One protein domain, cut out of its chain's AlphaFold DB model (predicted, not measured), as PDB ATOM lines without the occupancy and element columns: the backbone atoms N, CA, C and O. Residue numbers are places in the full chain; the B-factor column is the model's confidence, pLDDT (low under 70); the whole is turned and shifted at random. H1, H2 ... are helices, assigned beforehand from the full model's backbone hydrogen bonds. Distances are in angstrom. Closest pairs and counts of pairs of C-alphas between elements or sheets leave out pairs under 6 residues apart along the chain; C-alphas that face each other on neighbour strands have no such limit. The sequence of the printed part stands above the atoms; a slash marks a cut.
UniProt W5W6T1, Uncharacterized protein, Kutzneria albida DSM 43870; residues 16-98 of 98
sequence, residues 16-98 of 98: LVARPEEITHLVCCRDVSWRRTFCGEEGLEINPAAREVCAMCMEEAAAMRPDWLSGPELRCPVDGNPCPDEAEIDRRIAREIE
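What this domain is: This is residues 16 to 98 of the 98 residues of an uncharacterized protein of Kutzneria albida DSM 43870 (UniProt W5W6T1). Little regular structure is present: a rounded body of loops, residues 16 to 54, with two helices, H1 and H2, on opposite sides of it. Residues 65 to 85 lead in a long loop from H1 round to H2. The printed part has 83 residues, of which 22 are in the named helices, H1 then H2; there is no named strand, and the class is all helix. It is compact, with a radius of gyration of the C-alphas of 12.3 A and spans of 31 by 25 by 21 A.

Where its parts are: Residues 16 to 54 hold no named element. H1, residues 55 to 64, begins at C-alpha 55 (-22.651, -24.675, -42.028) and is 14.4 A long. H2, residues 86 to 97, is 16.8 A long and ends at C-alpha 97 (-6.930, -10.125, -56.365).

How they stand to each other: Residues 23 to 24 pair with residues 52 to 53, parallel. H1 and H2 are apart. In both, every O i to N i+4 pair is within hydrogen-bond range.

The domain as a whole: The C-alphas farthest apart, of Pro 66 and Glu 98, are 33.9 A apart. The link from H1 to H2, 21 residues, is long. The printed part has no cut, and no printed residue is under 70 in pLDDT.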
ATOM      1  N   LEU A  16     -12.688  -8.897 -54.768       93.56
ATOM      2  CA  LEU A  16     -13.173  -8.482 -53.455       93.56
ATOM      3  C   LEU A  16     -14.651  -8.077 -53.537       93.56
ATOM      4  O   LEU A  16     -15.037  -7.267 -54.384       93.56
ATOM      5  N   VAL A  17     -15.474  -8.619 -52.644       95.00
ATOM      6  CA  VAL A  17     -16.893  -8.268 -52.508       95.00
ATOM      7  C   VAL A  17     -17.206  -7.925 -51.057       95.00
ATOM      8  O   VAL A  17     -16.603  -8.473 -50.145       95.00
ATOM      9  N   ALA A  18     -18.154  -7.021 -50.824       95.25
ATOM     10  CA  ALA A  18     -18.604  -6.669 -49.481       95.25
ATOM     11  C   ALA A  18     -20.117  -6.883 -49.392       95.25
ATOM     12  O   ALA A  18     -20.893  -5.972 -49.671       95.25
ATOM     13  N   ARG A  19     -20.518  -8.116 -49.068       96.12
ATOM     14  CA  ARG A  19     -21.926  -8.540 -48.971       96.12
ATOM     15  C   ARG A  19     -22.152  -9.211 -47.613       96.12
ATOM     16  O   ARG A  19     -22.049 -10.434 -47.524       96.12
ATOM     17  N   PRO A  20     -22.328  -8.437 -46.528       95.38
ATOM     18  CA  PRO A  20     -22.376  -8.973 -45.166       95.38
ATOM     19  C   PRO A  20     -23.555  -9.916 -44.905       95.38
ATOM     20  O   PRO A  20     -23.479 -10.745 -44.002       95.38
ATOM     21  N   GLU A  21     -24.628  -9.773 -45.678       96.25
ATOM     22  CA  GLU A  21     -25.836 -10.596 -45.652       96.25
ATOM     23  C   GLU A  21     -25.713 -11.931 -46.396       96.25
ATOM     24  O   GLU A  21     -26.583 -12.784 -46.245       96.25
ATOM     25  N   GLU A  22     -24.672 -12.125 -47.209       94.38
ATOM     26  CA  GLU A  22     -24.474 -13.394 -47.903       94.38
ATOM     27  C   GLU A  22     -23.762 -14.415 -47.017       94.38
ATOM     28  O   GLU A  22     -22.766 -14.113 -46.354       94.38
ATOM     29  N   ILE A  23     -24.235 -15.658 -47.093       95.00
ATOM     30  CA  ILE A  23     -23.544 -16.815 -46.529       95.00
ATOM     31  C   ILE A  23     -22.268 -17.041 -47.342       95.00
ATOM     32  O   ILE A  23     -22.333 -17.348 -48.534       95.00
ATOM     33  N   THR A  24     -21.105 -16.900 -46.707       95.00
ATOM     34  CA  THR A  24     -19.817 -17.152 -47.360       95.00
ATOM     35  C   THR A  24     -19.298 -18.558 -47.083       95.00
ATOM     36  O   THR A  24     -19.705 -19.225 -46.130       95.00
ATOM     37  N   HIS A  25     -18.369 -19.019 -47.911       95.88
ATOM     38  CA  HIS A  25     -17.721 -20.311 -47.736       95.88
ATOM     39  C   HIS A  25     -16.358 -20.148 -47.061       95.88
ATOM     40  O   HIS A  25     -15.644 -19.174 -47.287       95.88
ATOM     41  N   LEU A  26     -16.002 -21.114 -46.215       93.56
ATOM     42  CA  LEU A  26     -14.789 -21.060 -45.406       93.56
ATOM     43  C   LEU A  26     -13.605 -21.691 -46.150       93.56
ATOM     44  O   LEU A  26     -13.721 -22.786 -46.698       93.56
ATOM     45  N   VAL A  27     -12.457 -21.017 -46.117       93.19
ATOM     46  CA  VAL A  27     -11.172 -21.480 -46.667       93.19
ATOM     47  C   VAL A  27     -10.114 -21.520 -45.561       93.19
ATOM     48  O   VAL A  27     -10.256 -20.846 -44.538       93.19
ATOM     49  N   CYS A  28      -9.019 -22.263 -45.754       91.69
ATOM     50  CA  CYS A  28      -7.885 -22.161 -44.834       91.69
ATOM     51  C   CYS A  28      -7.071 -20.883 -45.108       91.69
ATOM     52  O   CYS A  28      -6.550 -20.655 -46.200       91.69
ATOM     53  N   CYS A  29      -6.848 -20.099 -44.053       89.38
ATOM     54  CA  CYS A  29      -5.974 -18.920 -44.015       89.38
ATOM     55  C   CYS A  29      -4.527 -19.180 -44.504       89.38
ATOM     56  O   CYS A  29      -3.824 -18.249 -44.897       89.38
ATOM     57  N   ARG A  30      -4.089 -20.446 -44.496       90.62
ATOM     58  CA  ARG A  30      -2.762 -20.949 -44.901       90.62
ATOM     59  C   ARG A  30      -2.784 -21.847 -46.141       90.62
ATOM     60  O   ARG A  30      -1.737 -22.370 -46.506       90.62
ATOM     61  N   ASP A  31      -3.934 -22.016 -46.794       90.19
ATOM     62  CA  ASP A  31      -4.004 -22.796 -48.036       90.19
ATOM     63  C   ASP A  31      -3.092 -22.182 -49.111       90.19
ATOM     64  O   ASP A  31      -2.706 -21.028 -48.983       90.19
ATOM     65  N   VAL A  32      -2.733 -22.885 -50.178       86.62
ATOM     66  CA  VAL A  32      -1.963 -22.279 -51.283       86.62
ATOM     67  C   VAL A  32      -2.856 -21.388 -52.144       86.62
ATOM     68  O   VAL A  32      -2.397 -20.382 -52.669       86.62
ATOM     69  N   SER A  33      -4.139 -21.732 -52.255       86.44
ATOM     70  CA  SER A  33      -5.133 -20.967 -53.001       86.44
ATOM     71  C   SER A  33      -6.480 -21.037 -52.297       86.44
ATOM     72  O   SER A  33      -6.890 -22.100 -51.847       86.44
ATOM     73  N   TRP A  34      -7.206 -19.922 -52.262       91.25
ATOM     74  CA  TRP A  34      -8.556 -19.859 -51.690       91.25
ATOM     75  C   TRP A  34      -9.665 -20.271 -52.660       91.25
ATOM     76  O   TRP A  34     -10.837 -19.992 -52.423       91.25
ATOM     77  N   ARG A  35      -9.314 -20.940 -53.769       90.94
ATOM     78  CA  ARG A  35     -10.297 -21.311 -54.796       90.94
ATOM     79  C   ARG A  35     -11.199 -22.431 -54.327       90.94
ATOM     80  O   ARG A  35     -12.322 -22.502 -54.801       90.94
ATOM     81  N   ARG A  36     -10.708 -23.300 -53.442       92.38
ATOM     82  CA  ARG A  36     -11.454 -24.436 -52.911       92.38
ATOM     83  C   ARG A  36     -11.748 -24.215 -51.439       92.38
ATOM     84  O   ARG A  36     -10.846 -24.006 -50.636       92.38
ATOM     85  N   THR A  37     -13.024 -24.275 -51.109       95.00
ATOM     86  CA  THR A  37     -13.524 -24.119 -49.744       95.00
ATOM     87  C   THR A  37     -13.530 -25.466 -49.022       95.00
ATOM     88  O   THR A  37     -13.423 -26.517 -49.660       95.00
ATOM     89  N   PHE A  38     -13.670 -25.470 -47.694       95.00
ATOM     90  CA  PHE A  38     -13.677 -26.716 -46.915       95.00
ATOM     91  C   PHE A  38     -14.787 -27.682 -47.317       95.00
ATOM     92  O   PHE A  38     -14.586 -28.889 -47.296       95.00
ATOM     93  N   CYS A  39     -15.928 -27.149 -47.738       95.88
ATOM     94  CA  CYS A  39     -17.072 -27.926 -48.183       95.88
ATOM     95  C   CYS A  39     -17.041 -28.260 -49.685       95.88
ATOM     96  O   CYS A  39     -18.008 -28.796 -50.218       95.88
ATOM     97  N   GLY A  40     -15.929 -27.973 -50.371       94.31
ATOM     98  CA  GLY A  40     -15.690 -28.363 -51.760       94.31
ATOM     99  C   GLY A  40     -16.206 -27.384 -52.814       94.31
ATOM    100  O   GLY A  40     -15.873 -27.560 -53.985       94.31
ATOM    101  N   GLU A  41     -16.948 -26.345 -52.422       94.50
ATOM    102  CA  GLU A  41     -17.391 -25.287 -53.336       94.50
ATOM    103  C   GLU A  41     -16.181 -24.517 -53.876       94.50
ATOM    104  O   GLU A  41     -15.246 -24.210 -53.120       94.50
ATOM    105  N   GLU A  42     -16.208 -24.207 -55.174       93.50
ATOM    106  CA  GLU A  42     -15.187 -23.395 -55.830       93.50
ATOM    107  C   GLU A  42     -15.668 -21.955 -56.043       93.50
ATOM    108  O   GLU A  42     -16.831 -21.710 -56.351       93.50
ATOM    109  N   GLY A  43     -14.765 -20.983 -55.903       89.44
ATOM    110  CA  GLY A  43     -15.119 -19.571 -56.028       89.44
ATOM    111  C   GLY A  43     -13.962 -18.678 -56.455       89.44
ATOM    112  O   GLY A  43     -12.791 -19.020 -56.299       89.44
ATOM    113  N   LEU A  44     -14.317 -17.515 -57.005       90.88
ATOM    114  CA  LEU A  44     -13.389 -16.442 -57.383       90.88
ATOM    115  C   LEU A  44     -13.696 -15.137 -56.636       90.88
ATOM    116  O   LEU A  44     -13.234 -14.070 -57.026       90.88
ATOM    117  N   GLU A  45     -14.489 -15.197 -55.570       92.81
ATOM    118  CA  GLU A  45     -14.878 -14.031 -54.780       92.81
ATOM    119  C   GLU A  45     -14.400 -14.190 -53.342       92.81
ATOM    120  O   GLU A  45     -14.551 -15.253 -52.744       92.81
ATOM    121  N   ILE A  46     -13.839 -13.117 -52.789       93.62
ATOM    122  CA  ILE A  46     -13.415 -13.032 -51.394       93.62
ATOM    123  C   ILE A  46     -14.323 -12.013 -50.707       93.62
ATOM    124  O   ILE A  46     -14.359 -10.846 -51.103       93.62
ATOM    125  N   ASN A  47     -15.064 -12.454 -49.687       94.94
ATOM    126  CA  ASN A  47     -15.994 -11.619 -48.927       94.94
ATOM    127  C   ASN A  47     -15.514 -11.430 -47.478       94.94
ATOM    128  O   ASN A  47     -15.960 -12.166 -46.596       94.94
ATOM    129  N   PRO A  48     -14.634 -10.453 -47.189       91.25
ATOM    130  CA  PRO A  48     -14.171 -10.204 -45.823       91.25
ATOM    131  C   PRO A  48     -15.264  -9.608 -44.920       91.25
ATOM    132  O   PRO A  48     -15.073  -9.512 -43.714       91.25
ATOM    133  N   ALA A  49     -16.400  -9.183 -45.485       94.75
ATOM    134  CA  ALA A  49     -17.491  -8.559 -44.739       94.75
ATOM    135  C   ALA A  49     -18.572  -9.553 -44.278       94.75
ATOM    136  O   ALA A  49     -19.530  -9.131 -43.628       94.75
ATOM    137  N   ALA A  50     -18.462 -10.836 -44.637       94.31
ATOM    138  CA  ALA A  50     -19.479 -11.844 -44.360       94.31
ATOM    139  C   ALA A  50     -19.760 -11.991 -42.856       94.31
ATOM    140  O   ALA A  50     -18.841 -12.051 -42.039       94.31
ATOM    141  N   ARG A  51     -21.045 -12.078 -42.494       94.88
ATOM    142  CA  ARG A  51     -21.484 -12.328 -41.110       94.88
ATOM    143  C   ARG A  51     -21.947 -13.758 -40.877       94.88
ATOM    144  O   ARG A  51     -22.005 -14.196 -39.731       94.88
ATOM    145  N   GLU A  52     -22.267 -14.468 -41.952       95.44
ATOM    146  CA  GLU A  52     -22.702 -15.857 -41.925       95.44
ATOM    147  C   GLU A  52     -21.753 -16.717 -42.762       95.44
ATOM    148  O   GLU A  52     -21.290 -16.316 -43.831       95.44
ATOM    149  N   VAL A  53     -21.461 -17.916 -42.258       94.31
ATOM    150  CA  VAL A  53     -20.583 -18.896 -42.903       94.31
ATOM    151  C   VAL A  53     -21.380 -20.167 -43.162       94.31
ATOM    152  O   VAL A  53     -22.193 -20.580 -42.336       94.31
ATOM    153  N   CYS A  54     -21.145 -20.799 -44.309       97.19
ATOM    154  CA  CYS A  54     -21.771 -22.056 -44.696       97.19
ATOM    155  C   CYS A  54     -21.563 -23.132 -43.616       97.19
ATOM    156  O   CYS A  54     -20.428 -23.482 -43.282       97.19
ATOM    157  N   ALA A  55     -22.666 -23.680 -43.100       96.94
ATOM    158  CA  ALA A  55     -22.651 -24.675 -42.028       96.94
ATOM    159  C   ALA A  55     -21.849 -25.932 -42.404       96.94
ATOM    160  O   ALA A  55     -21.036 -26.393 -41.610       96.94
ATOM    161  N   MET A  56     -21.980 -26.422 -43.642       97.75
ATOM    162  CA  MET A  56     -21.222 -27.585 -44.125       97.75
ATOM    163  C   MET A  56     -19.711 -27.328 -44.095       97.75
ATOM    164  O   MET A  56     -18.933 -28.172 -43.678       97.75
ATOM    165  N   CYS A  57     -19.280 -26.121 -44.463       96.44
ATOM    166  CA  CYS A  57     -17.875 -25.735 -44.387       96.44
ATOM    167  C   CYS A  57     -17.349 -25.709 -42.932       96.44
ATOM    168  O   CYS A  57     -16.189 -26.046 -42.697       96.44
ATOM    169  N   MET A  58     -18.193 -25.348 -41.957       94.25
ATOM    170  CA  MET A  58     -17.854 -25.411 -40.526       94.25
ATOM    171  C   MET A  58     -17.763 -26.855 -40.016       94.25
ATOM    172  O   MET A  58     -16.861 -27.174 -39.241       94.25
ATOM    173  N   GLU A  59     -18.679 -27.723 -40.449       95.44
ATOM    174  CA  GLU A  59     -18.693 -29.150 -40.105       95.44
ATOM    175  C   GLU A  59     -17.452 -29.867 -40.646       95.44
ATOM    176  O   GLU A  59     -16.777 -30.565 -39.892       95.44
ATOM    177  N   GLU A  60     -17.090 -29.623 -41.908       95.88
ATOM    178  CA  GLU A  60     -15.877 -30.175 -42.520       95.88
ATOM    179  C   GLU A  60     -14.610 -29.704 -41.788       95.88
ATOM    180  O   GLU A  60     -13.743 -30.512 -41.449       95.88
ATOM    181  N   ALA A  61     -14.518 -28.413 -41.448       93.50
ATOM    182  CA  ALA A  61     -13.402 -27.891 -40.659       93.50
ATOM    183  C   ALA A  61     -13.301 -28.564 -39.275       93.50
ATOM    184  O   ALA A  61     -12.208 -28.945 -38.847       93.50
ATOM    185  N   ALA A  62     -14.434 -28.764 -38.595       92.38
ATOM    186  CA  ALA A  62     -14.486 -29.446 -37.304       92.38
ATOM    187  C   ALA A  62     -14.137 -30.941 -37.411       92.38
ATOM    188  O   ALA A  62     -13.480 -31.475 -36.518       92.38
ATOM    189  N   ALA A  63     -14.527 -31.608 -38.499       93.69
ATOM    190  CA  ALA A  63     -14.166 -32.997 -38.765       93.69
ATOM    191  C   ALA A  63     -12.656 -33.161 -39.009       93.69
ATOM    192  O   ALA A  63     -12.062 -34.132 -38.540       93.69
ATOM    193  N   MET A  64     -12.021 -32.198 -39.690       92.00
ATOM    194  CA  MET A  64     -10.567 -32.179 -39.890       92.00
ATOM    195  C   MET A  64      -9.809 -31.920 -38.586       92.00
ATOM    196  O   MET A  64      -8.797 -32.567 -38.307       92.00
ATOM    197  N   ARG A  65     -10.284 -30.962 -37.784       88.75
ATOM    198  CA  ARG A  65      -9.665 -30.594 -36.512       88.75
ATOM    199  C   ARG A  65     -10.723 -30.080 -35.531       88.75
ATOM    200  O   ARG A  65     -11.076 -28.912 -35.616       88.75
ATOM    201  N   PRO A  66     -11.171 -30.874 -34.546       86.69
ATOM    202  CA  PRO A  66     -12.237 -30.461 -33.628       86.69
ATOM    203  C   PRO A  66     -11.920 -29.217 -32.784       86.69
ATOM    204  O   PRO A  66     -12.819 -28.464 -32.420       86.69
ATOM    205  N   ASP A  67     -10.644 -28.972 -32.479       83.25
ATOM    206  CA  ASP A  67     -10.185 -27.877 -31.622       83.25
ATOM    207  C   ASP A  67      -9.838 -26.585 -32.385       83.25
ATOM    208  O   ASP A  67      -9.341 -25.635 -31.781       83.25
ATOM    209  N   TRP A  68     -10.141 -26.497 -33.687       82.31
ATOM    210  CA  TRP A  68      -9.753 -25.360 -34.538       82.31
ATOM    211  C   TRP A  68     -10.309 -23.992 -34.091       82.31
ATOM    212  O   TRP A  68      -9.703 -22.963 -34.392       82.31
ATOM    213  N   LEU A  69     -11.412 -23.994 -33.327       81.56
ATOM    214  CA  LEU A  69     -12.031 -22.819 -32.684       81.56
ATOM    215  C   LEU A  69     -11.905 -22.802 -31.151       81.56
ATOM    216  O   LEU A  69     -12.424 -21.901 -30.501       81.56
ATOM    217  N   SER A  70     -11.276 -23.813 -30.549       77.56
ATOM    218  CA  SER A  70     -11.301 -24.006 -29.088       77.56
ATOM    219  C   SER A  70     -10.175 -23.271 -28.346       77.56
ATOM    220  O   SER A  70     -10.104 -23.338 -27.120       77.56
ATOM    221  N   GLY A  71      -9.281 -22.590 -29.069       73.50
ATOM    222  CA  GLY A  71      -8.140 -21.861 -28.516       73.50
ATOM    223  C   GLY A  71      -8.270 -20.337 -28.631       73.50
ATOM    224  O   GLY A  71      -9.131 -19.842 -29.353       73.50
ATOM    225  N   PRO A  72      -7.386 -19.578 -27.955       74.00
ATOM    226  CA  PRO A  72      -7.323 -18.120 -28.101       74.00
ATOM    227  C   PRO A  72      -6.884 -17.685 -29.508       74.00
ATOM    228  O   PRO A  72      -7.113 -16.546 -29.900       74.00
ATOM    229  N   GLU A  73      -6.255 -18.591 -30.255       78.94
ATOM    230  CA  GLU A  73      -5.785 -18.379 -31.618       78.94
ATOM    231  C   GLU A  73      -6.512 -19.335 -32.563       78.94
ATOM    232  O   GLU A  73      -6.596 -20.539 -32.298       78.94
ATOM    233  N   LEU A  74      -6.985 -18.801 -33.690       83.38
ATOM    234  CA  LEU A  74      -7.496 -19.613 -34.789       83.38
ATOM    235  C   LEU A  74      -6.348 -20.438 -35.376       83.38
ATOM    236  O   LEU A  74      -5.282 -19.906 -35.693       83.38
ATOM    237  N   ARG A  75      -6.566 -21.743 -35.545       87.38
ATOM    238  CA  ARG A  75      -5.607 -22.660 -36.178       87.38
ATOM    239  C   ARG A  75      -6.169 -23.147 -37.496       87.38
ATOM    240  O   ARG A  75      -7.356 -23.451 -37.572       87.38
ATOM    241  N   CYS A  76      -5.329 -23.283 -38.522       88.12
ATOM    242  CA  CYS A  76      -5.809 -23.846 -39.781       88.12
ATOM    243  C   CYS A  76      -6.190 -25.326 -39.575       88.12
ATOM    244  O   CYS A  76      -5.354 -26.102 -39.109       88.12
ATOM    245  N   PRO A  77      -7.409 -25.756 -39.949       88.88
ATOM    246  CA  PRO A  77      -7.822 -27.161 -39.904       88.88
ATOM    247  C   PRO A  77      -6.938 -28.107 -40.733       88.88
ATOM    248  O   PRO A  77      -6.766 -29.262 -40.357       88.88
ATOM    249  N   VAL A  78      -6.291 -27.612 -41.793       87.56
ATOM    250  CA  VAL A  78      -5.434 -28.417 -42.683       87.56
ATOM    251  C   VAL A  78      -4.094 -28.779 -42.036       87.56
ATOM    252  O   VAL A  78      -3.712 -29.944 -42.048       87.56
ATOM    253  N   ASP A  79      -3.376 -27.811 -41.452       88.81
ATOM    254  CA  ASP A  79      -1.987 -28.015 -40.998       88.81
ATOM    255  C   ASP A  79      -1.763 -27.843 -39.482       88.81
ATOM    256  O   ASP A  79      -0.731 -28.256 -38.962       88.81
ATOM    257  N   GLY A  80      -2.733 -27.287 -38.748       86.94
ATOM    258  CA  GLY A  80      -2.698 -27.120 -37.287       86.94
ATOM    259  C   GLY A  80      -1.854 -25.966 -36.783       86.94
ATOM    260  O   GLY A  80      -1.820 -25.707 -35.572       86.94
ATOM    261  N   ASN A  81      -1.209 -25.251 -37.698       90.19
ATOM    262  CA  ASN A  81      -0.451 -24.065 -37.362       90.19
ATOM    263  C   ASN A  81      -1.404 -22.893 -37.086       90.19
ATOM    264  O   ASN A  81      -2.519 -22.858 -37.627       90.19
ATOM    265  N   PRO A  82      -0.984 -21.928 -36.249       89.62
ATOM    266  CA  PRO A  82      -1.722 -20.687 -36.064       89.62
ATOM    267  C   PRO A  82      -1.990 -20.008 -37.410       89.62
ATOM    268  O   PRO A  82      -1.121 -19.987 -38.291       89.62
ATOM    269  N   CYS A  83      -3.199 -19.474 -37.577       89.38
ATOM    270  CA  CYS A  83      -3.480 -18.604 -38.705       89.38
ATOM    271  C   CYS A  83      -2.596 -17.348 -38.633       89.38
ATOM    272  O   CYS A  83      -2.251 -16.904 -37.536       89.38
ATOM    273  N   PRO A  84      -2.240 -16.777 -39.793       91.31
ATOM    274  CA  PRO A  84      -1.640 -15.455 -39.856       91.31
ATOM    275  C   PRO A  84      -2.460 -14.394 -39.113       91.31
ATOM    276  O   PRO A  84      -3.678 -14.534 -38.977       91.31
ATOM    277  N   ASP A  85      -1.795 -13.322 -38.680       91.88
ATOM    278  CA  ASP A  85      -2.483 -12.155 -38.129       91.88
ATOM    279  C   ASP A  85      -3.311 -11.415 -39.196       91.88
ATOM    280  O   ASP A  85      -3.165 -11.642 -40.399       91.88
ATOM    281  N   GLU A  86      -4.195 -10.519 -38.754       89.62
ATOM    282  CA  GLU A  86      -5.107  -9.769 -39.631       89.62
ATOM    283  C   GLU A  86      -4.361  -9.015 -40.742       89.62
ATOM    284  O   GLU A  86      -4.738  -9.089 -41.909       89.62
ATOM    285  N   ALA A  87      -3.229  -8.383 -40.418       94.25
ATOM    286  CA  ALA A  87      -2.441  -7.639 -41.395       94.25
ATOM    287  C   ALA A  87      -1.800  -8.556 -42.453       94.25
ATOM    288  O   ALA A  87      -1.612  -8.155 -43.605       94.25
ATOM    289  N   GLU A  88      -1.413  -9.779 -42.089       94.31
ATOM    290  CA  GLU A  88      -0.924 -10.778 -43.033       94.31
ATOM    291  C   GLU A  88      -2.047 -11.350 -43.902       94.31
ATOM    292  O   GLU A  88      -1.828 -11.545 -45.103       94.31
ATOM    293  N   ILE A  89      -3.244 -11.545 -43.341       92.06
ATOM    294  CA  ILE A  89      -4.438 -11.920 -44.106       92.06
ATOM    295  C   ILE A  89      -4.792 -10.835 -45.124       92.06
ATOM    296  O   ILE A  89      -4.962 -11.164 -46.295       92.06
ATOM    297  N   ASP A  90      -4.795  -9.559 -44.744       92.88
ATOM    298  CA  ASP A  90      -5.058  -8.445 -45.664       92.88
ATOM    299  C   ASP A  90      -4.051  -8.406 -46.817       92.88
ATOM    300  O   ASP A  90      -4.421  -8.332 -47.993       92.88
ATOM    301  N   ARG A  91      -2.754  -8.537 -46.500       93.94
ATOM    302  CA  ARG A  91      -1.700  -8.637 -47.523       93.94
ATOM    303  C   ARG A  91      -1.904  -9.841 -48.429       93.94
ATOM    304  O   ARG A  91      -1.494  -9.813 -49.585       93.94
ATOM    305  N   ARG A  92      -2.442 -10.933 -47.895       91.88
ATOM    306  CA  ARG A  92      -2.716 -12.137 -48.668       91.88
ATOM    307  C   ARG A  92      -3.916 -11.952 -49.591       91.88
ATOM    308  O   ARG A  92      -3.788 -12.299 -50.757       91.88
ATOM    309  N   ILE A  93      -5.009 -11.356 -49.112       91.50
ATOM    310  CA  ILE A  93      -6.160 -10.978 -49.942       91.50
ATOM    311  C   ILE A  93      -5.687 -10.120 -51.116       91.50
ATOM    312  O   ILE A  93      -6.024 -10.427 -52.253       91.50
ATOM    313  N   ALA A  94      -4.854  -9.105 -50.854       92.06
ATOM    314  CA  ALA A  94      -4.322  -8.223 -51.892       92.06
ATOM    315  C   ALA A  94      -3.584  -8.984 -53.011       92.06
ATOM    316  O   ALA A  94      -3.806  -8.691 -54.177       92.06
ATOM    317  N   ARG A  95      -2.781 -10.005 -52.679       90.19
ATOM    318  CA  ARG A  95      -2.059 -10.814 -53.682       90.19
ATOM    319  C   ARG A  95      -2.959 -11.705 -54.536       90.19
ATOM    320  O   ARG A  95      -2.573 -12.066 -55.635       90.19
ATOM    321  N   GLU A  96      -4.100 -12.135 -54.006       87.19
ATOM    322  CA  GLU A  96      -5.014 -13.050 -54.707       87.19
ATOM    323  C   GLU A  96      -5.922 -12.299 -55.698       87.19
ATOM    324  O   GLU A  96      -6.471 -12.907 -56.618       87.19
ATOM    325  N   ILE A  97      -6.098 -10.986 -55.507       86.75
ATOM    326  CA  ILE A  97      -6.930 -10.125 -56.365       86.75
ATOM    327  C   ILE A  97      -6.132  -9.337 -57.420       86.75
ATOM    328  O   ILE A  97      -6.747  -8.673 -58.256       86.75
ATOM    329  N   GLU A  98      -4.798  -9.367 -57.351       75.88
ATOM    330  CA  GLU A  98      -3.872  -8.809 -58.356       75.88
ATOM    331  C   GLU A  98      -3.758  -9.718 -59.590       75.88
ATOM    332  O   GLU A  98      -3.724  -9.160 -60.712       75.88
TER     333      GLU A  98